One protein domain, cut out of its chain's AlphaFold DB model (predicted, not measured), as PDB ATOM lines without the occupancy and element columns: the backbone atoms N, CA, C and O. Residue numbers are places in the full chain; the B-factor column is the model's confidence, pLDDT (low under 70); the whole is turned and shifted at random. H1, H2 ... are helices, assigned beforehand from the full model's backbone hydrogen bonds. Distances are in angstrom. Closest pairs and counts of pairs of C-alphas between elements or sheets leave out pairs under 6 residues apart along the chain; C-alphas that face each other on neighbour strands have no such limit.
ATOM      1  N   SER A   2     -30.394   0.076 131.312       90.44
ATOM      2  CA  SER A   2     -31.304  -0.930 131.885       90.44
ATOM      3  C   SER A   2     -32.340  -1.405 130.856       90.44
ATOM      4  O   SER A   2     -32.521  -0.778 129.810       90.44
ATOM      5  N   HIS A   3     -33.021  -2.520 131.148       90.56
ATOM      6  CA  HIS A   3     -34.123  -3.011 130.314       90.56
ATOM      7  C   HIS A   3     -35.277  -1.996 130.246       90.56
ATOM      8  O   HIS A   3     -35.771  -1.697 129.165       90.56
ATOM      9  N   GLU A   4     -35.616  -1.399 131.389       94.44
ATOM     10  CA  GLU A   4     -36.648  -0.370 131.523       94.44
ATOM     11  C   GLU A   4     -36.350   0.871 130.665       94.44
ATOM     12  O   GLU A   4     -37.190   1.287 129.870       94.44
ATOM     13  N   SER A   5     -35.132   1.426 130.730       93.19
ATOM     14  CA  SER A   5     -34.771   2.595 129.913       93.19
ATOM     15  C   SER A   5     -34.863   2.307 128.414       93.19
ATOM     16  O   SER A   5     -35.288   3.168 127.649       93.19
ATOM     17  N   LYS A   6     -34.497   1.091 127.984       94.81
ATOM     18  CA  LYS A   6     -34.633   0.686 126.581       94.81
ATOM     19  C   LYS A   6     -36.096   0.697 126.144       94.81
ATOM     20  O   LYS A   6     -36.404   1.246 125.089       94.81
ATOM     21  N   GLN A   7     -36.965   0.097 126.954       96.06
ATOM     22  CA  GLN A   7     -38.394   0.018 126.680       96.06
ATOM     23  C   GLN A   7     -39.009   1.420 126.559       96.06
ATOM     24  O   GLN A   7     -39.683   1.697 125.571       96.06
ATOM     25  N   ILE A   8     -38.682   2.331 127.483       96.00
ATOM     26  CA  ILE A   8     -39.162   3.723 127.447       96.00
ATOM     27  C   ILE A   8     -38.747   4.424 126.147       96.00
ATOM     28  O   ILE A   8     -39.565   5.104 125.524       96.00
ATOM     29  N   ILE A   9     -37.495   4.260 125.700       96.00
ATOM     30  CA  ILE A   9     -37.026   4.873 124.446       96.00
ATOM     31  C   ILE A   9     -37.758   4.265 123.240       96.00
ATOM     32  O   ILE A   9     -38.203   5.005 122.365       96.00
ATOM     33  N   GLU A  10     -37.919   2.940 123.183       95.62
ATOM     34  CA  GLU A  10     -38.643   2.258 122.099       95.62
ATOM     35  C   GLU A  10     -40.107   2.709 121.986       95.62
ATOM     36  O   GLU A  10     -40.590   2.995 120.883       95.62
ATOM     37  N   GLU A  11     -40.804   2.796 123.118       96.50
ATOM     38  CA  GLU A  11     -42.190   3.264 123.194       96.50
ATOM     39  C   GLU A  11     -42.296   4.739 122.789       96.50
ATOM     40  O   GLU A  11     -43.151   5.091 121.977       96.50
ATOM     41  N   SER A  12     -41.368   5.582 123.255       96.81
ATOM     42  CA  SER A  12     -41.322   7.009 122.909       96.81
ATOM     43  C   SER A  12     -41.088   7.236 121.415       96.81
ATOM     44  O   SER A  12     -41.791   8.033 120.797       96.81
ATOM     45  N   LEU A  13     -40.139   6.510 120.809       97.06
ATOM     46  CA  LEU A  13     -39.883   6.573 119.366       97.06
ATOM     47  C   LEU A  13     -41.115   6.134 118.567       97.06
ATOM     48  O   LEU A  13     -41.468   6.777 117.581       97.06
ATOM     49  N   THR A  14     -41.799   5.080 119.019       97.19
ATOM     50  CA  THR A  14     -43.035   4.598 118.386       97.19
ATOM     51  C   THR A  14     -44.147   5.646 118.475       97.19
ATOM     52  O   THR A  14     -44.808   5.909 117.473       97.19
ATOM     53  N   ALA A  15     -44.317   6.287 119.635       97.62
ATOM     54  CA  ALA A  15     -45.346   7.301 119.868       97.62
ATOM     55  C   ALA A  15     -45.206   8.530 118.952       97.62
ATOM     56  O   ALA A  15     -46.213   9.113 118.556       97.62
ATOM     57  N   ILE A  16     -43.975   8.897 118.578       97.50
ATOM     58  CA  ILE A  16     -43.703  10.006 117.647       97.50
ATOM     59  C   ILE A  16     -43.511   9.551 116.188       97.50
ATOM     60  O   ILE A  16     -43.189  10.371 115.331       97.50
ATOM     61  N   GLY A  17     -43.671   8.255 115.890       97.06
ATOM     62  CA  GLY A  17     -43.481   7.690 114.547       97.06
ATOM     63  C   GLY A  17     -42.029   7.693 114.051       97.06
ATOM     64  O   GLY A  17     -41.789   7.629 112.845       97.06
ATOM     65  N   ALA A  18     -41.050   7.782 114.953       97.06
ATOM     66  CA  ALA A  18     -39.638   7.794 114.598       97.06
ATOM     67  C   ALA A  18     -39.136   6.392 114.193       97.06
ATOM     68  O   ALA A  18     -39.588   5.376 114.734       97.06
ATOM     69  N   PRO A  19     -38.154   6.299 113.275       95.00
ATOM     70  CA  PRO A  19     -37.547   5.025 112.914       95.00
ATOM     71  C   PRO A  19     -36.912   4.332 114.122       95.00
ATOM     72  O   PRO A  19     -36.134   4.932 114.866       95.00
ATOM     73  N   ARG A  20     -37.145   3.022 114.263       88.94
ATOM     74  CA  ARG A  20     -36.508   2.205 115.312       88.94
ATOM     75  C   ARG A  20     -34.979   2.230 115.263       88.94
ATOM     76  O   ARG A  20     -34.345   2.006 116.287       88.94
ATOM     77  N   SER A  21     -34.387   2.524 114.104       92.06
ATOM     78  CA  SER A  21     -32.936   2.671 113.957       92.06
ATOM     79  C   SER A  21     -32.348   3.771 114.845       92.06
ATOM     80  O   SER A  21     -31.194   3.649 115.245       92.06
ATOM     81  N   VAL A  22     -33.131   4.786 115.234       95.38
ATOM     82  CA  VAL A  22     -32.688   5.855 116.149       95.38
ATOM     83  C   VAL A  22     -32.300   5.301 117.526       95.38
ATOM     84  O   VAL A  22     -31.384   5.822 118.156       95.38
ATOM     85  N   LEU A  23     -32.908   4.195 117.973       94.94
ATOM     86  CA  LEU A  23     -32.559   3.544 119.241       94.94
ATOM     87  C   LEU A  23     -31.088   3.109 119.295       94.94
ATOM     88  O   LEU A  23     -30.494   3.102 120.370       94.94
ATOM     89  N   ALA A  24     -30.493   2.752 118.151       94.19
ATOM     90  CA  ALA A  24     -29.101   2.321 118.100       94.19
ATOM     91  C   ALA A  24     -28.150   3.404 118.633       94.19
ATOM     92  O   ALA A  24     -27.168   3.069 119.293       94.19
ATOM     93  N   ALA A  25     -28.489   4.688 118.450       95.12
ATOM     94  CA  ALA A  25     -27.696   5.809 118.945       95.12
ATOM     95  C   ALA A  25     -27.496   5.767 120.470       95.12
ATOM     96  O   ALA A  25     -26.415   6.109 120.942       95.12
ATOM     97  N   ALA A  26     -28.479   5.264 121.233       94.31
ATOM     98  CA  ALA A  26     -28.407   5.140 122.695       94.31
ATOM     99  C   ALA A  26     -27.328   4.152 123.189       94.31
ATOM    100  O   ALA A  26     -27.019   4.114 124.380       94.31
ATOM    101  N   TYR A  27     -26.766   3.342 122.289       94.88
ATOM    102  CA  TYR A  27     -25.713   2.363 122.571       94.88
ATOM    103  C   TYR A  27     -24.357   2.746 121.973       94.88
ATOM    104  O   TYR A  27     -23.431   1.937 121.965       94.88
ATOM    105  N   THR A  28     -24.234   3.968 121.463       96.25
ATOM    106  CA  THR A  28     -23.008   4.482 120.851       96.25
ATOM    107  C   THR A  28     -22.601   5.795 121.504       96.25
ATOM    108  O   THR A  28     -23.399   6.437 122.180       96.25
ATOM    109  N   THR A  29     -21.369   6.220 121.251       97.38
ATOM    110  CA  THR A  29     -20.865   7.542 121.642       97.38
ATOM    111  C   THR A  29     -20.860   8.522 120.465       97.38
ATOM    112  O   THR A  29     -20.155   9.523 120.502       97.38
ATOM    113  N   GLU A  30     -21.588   8.241 119.382       97.81
ATOM    114  CA  GLU A  30     -21.550   9.057 118.158       97.81
ATOM    115  C   GLU A  30     -21.998  10.508 118.419       97.81
ATOM    116  O   GLU A  30     -21.410  11.457 117.901       97.81
ATOM    117  N   PHE A  31     -22.997  10.690 119.288       97.12
ATOM    118  CA  PHE A  31     -23.593  11.996 119.594       97.12
ATOM    119  C   PHE A  31     -23.104  12.617 120.904       97.12
ATOM    120  O   PHE A  31     -23.500  13.734 121.241       97.12
ATOM    121  N   ASP A  32     -22.226  11.933 121.631       97.88
ATOM    122  CA  ASP A  32     -21.750  12.334 122.954       97.88
ATOM    123  C   ASP A  32     -21.197  13.766 122.972       97.88
ATOM    124  O   ASP A  32     -21.541  14.577 123.836       97.88
ATOM    125  N   ASP A  33     -20.371  14.108 121.983       98.31
ATOM    126  CA  ASP A  33     -19.771  15.437 121.889       98.31
ATOM    127  C   ASP A  33     -20.798  16.511 121.528       98.31
ATOM    128  O   ASP A  33     -20.701  17.642 122.008       98.31
ATOM    129  N   ALA A  34     -21.799  16.175 120.711       98.19
ATOM    130  CA  ALA A  34     -22.891  17.087 120.386       98.19
ATOM    131  C   ALA A  34     -23.765  17.363 121.618       98.19
ATOM    132  O   ALA A  34     -24.026  18.527 121.931       98.19
ATOM    133  N   VAL A  35     -24.120  16.318 122.372       97.62
ATOM    134  CA  VAL A  35     -24.867  16.422 123.635       97.62
ATOM    135  C   VAL A  35     -24.082  17.242 124.660       97.62
ATOM    136  O   VAL A  35     -24.623  18.184 125.240       97.62
ATOM    137  N   ARG A  36     -22.777  16.978 124.834       97.50
ATOM    138  CA  ARG A  36     -21.912  17.752 125.743       97.50
ATOM    139  C   ARG A  36     -21.768  19.216 125.330       97.50
ATOM    140  O   ARG A  36     -21.664  20.077 126.200       97.50
ATOM    141  N   ARG A  37     -21.721  19.530 124.030       97.38
ATOM    142  CA  ARG A  37     -21.709  20.927 123.553       97.38
ATOM    143  C   ARG A  37     -23.032  21.631 123.849       97.38
ATOM    144  O   ARG A  37     -22.996  22.714 124.420       97.38
ATOM    145  N   SER A  38     -24.162  21.001 123.529       95.81
ATOM    146  CA  SER A  38     -25.497  21.557 123.794       95.81
ATOM    147  C   SER A  38     -25.719  21.812 125.289       95.81
ATOM    148  O   SER A  38     -26.108  22.911 125.674       95.81
ATOM    149  N   HIS A  39     -25.366  20.851 126.149       94.69
ATOM    150  CA  HIS A  39     -25.469  21.017 127.598       94.69
ATOM    151  C   HIS A  39     -24.592  22.164 128.124       94.69
ATOM    152  O   HIS A  39     -25.063  23.003 128.889       94.69
ATOM    153  N   ARG A  40     -23.328  22.244 127.680       94.00
ATOM    154  CA  ARG A  40     -22.418  23.328 128.087       94.00
ATOM    155  C   ARG A  40     -22.905  24.704 127.650       94.00
ATOM    156  O   ARG A  40     -22.690  25.649 128.397       94.00
ATOM    157  N   GLN A  41     -23.545  24.818 126.487       93.75
ATOM    158  CA  GLN A  41     -24.114  26.085 126.028       93.75
ATOM    159  C   GLN A  41     -25.173  26.603 127.009       93.75
ATOM    160  O   GLN A  41     -25.095  27.758 127.414       93.75
ATOM    161  N   ALA A  42     -26.104  25.746 127.439       93.19
ATOM    162  CA  ALA A  42     -27.141  26.137 128.393       93.19
ATOM    163  C   ALA A  42     -26.549  26.545 129.753       93.19
ATOM    164  O   ALA A  42     -26.879  27.607 130.269       93.19
ATOM    165  N   VAL A  43     -25.634  25.742 130.310       93.12
ATOM    166  CA  VAL A  43     -25.007  26.029 131.616       93.12
ATOM    167  C   VAL A  43     -24.152  27.300 131.565       93.12
ATOM    168  O   VAL A  43     -24.210  28.122 132.475       93.12
ATOM    169  N   ALA A  44     -23.383  27.510 130.493       92.62
ATOM    170  CA  ALA A  44     -22.544  28.700 130.350       92.62
ATOM    171  C   ALA A  44     -23.356  30.003 130.283       92.62
ATOM    172  O   ALA A  44     -22.846  31.044 130.687       92.62
ATOM    173  N   ALA A  45     -24.603  29.947 129.803       91.69
ATOM    174  CA  ALA A  45     -25.462  31.119 129.669       91.69
ATOM    175  C   ALA A  45     -25.990  31.653 131.017       91.69
ATOM    176  O   ALA A  45     -26.310  32.833 131.118       91.69
ATOM    177  N   VAL A  46     -26.052  30.807 132.052       90.56
ATOM    178  CA  VAL A  46     -26.577  31.152 133.390       90.56
ATOM    179  C   VAL A  46     -25.535  31.066 134.511       90.56
ATOM    180  O   VAL A  46     -25.789  31.519 135.623       90.56
ATOM    181  N   GLY A  47     -24.354  30.510 134.225       85.94
ATOM    182  CA  GLY A  47     -23.275  30.306 135.192       85.94
ATOM    183  C   GLY A  47     -23.249  28.891 135.795       85.94
ATOM    184  O   GLY A  47     -24.215  28.138 135.686       85.94
ATOM    185  N   PRO A  48     -22.127  28.488 136.421       79.56
ATOM    186  CA  PRO A  48     -21.905  27.110 136.872       79.56
ATOM    187  C   PRO A  48     -22.680  26.725 138.142       79.56
ATOM    188  O   PRO A  48     -22.783  25.540 138.448       79.56
TER     189      PRO A  48
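Overview. This is residues 2 to 48 of the 106 residues of an uncharacterized protein of Nocardia brasiliensis (UniProt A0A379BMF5). What is the shape? A small helical hairpin, H1 and H2, with a free arm: residues 28 to 39 and 41 to 47, mostly H3, stick out. What builds it? The printed part has 47 residues with three named helices, all helix; it spans 36 by 21 by 20 A, only just loose, close to extended, radius of gyration of the C-alphas 13.9 A.

Arrangement. What touches? H3, residues 32 to 46, touches no helix. H1, residues 3 to 15, touches H2, residues 20 to 27, with residues 9 to 14 alone: a hairpin, opposite ways, a shallow tilt of 34 degrees, only just short of steep, closest C-alphas Glu 10 and Leu 23, 6.8 A. And the backbones? O i to N i+4 pairs are within hydrogen-bond range throughout H1, 10 of 11 in H3, 0 of 4 in H2, where 5 of 5 O i to N i+3 pairs are.

Along the chain. How long are they? H3 measures 22.1 A, H1 18.5 A, H2 13.0 A, first to last C-alpha. Where are the ends? H1 begins at C-alpha 3 (-34.123, -3.011, 130.314); H3 ends at C-alpha 46 (-26.577, 31.152, 133.390).

Size, cuts and confidence. How large? The farthest C-alphas, Arg 20 and Gly 47, are 36.9 A apart. Any cut or weakness? The printed part has no cut, both links are tight, and no printed residue is under 70 in pLDDT.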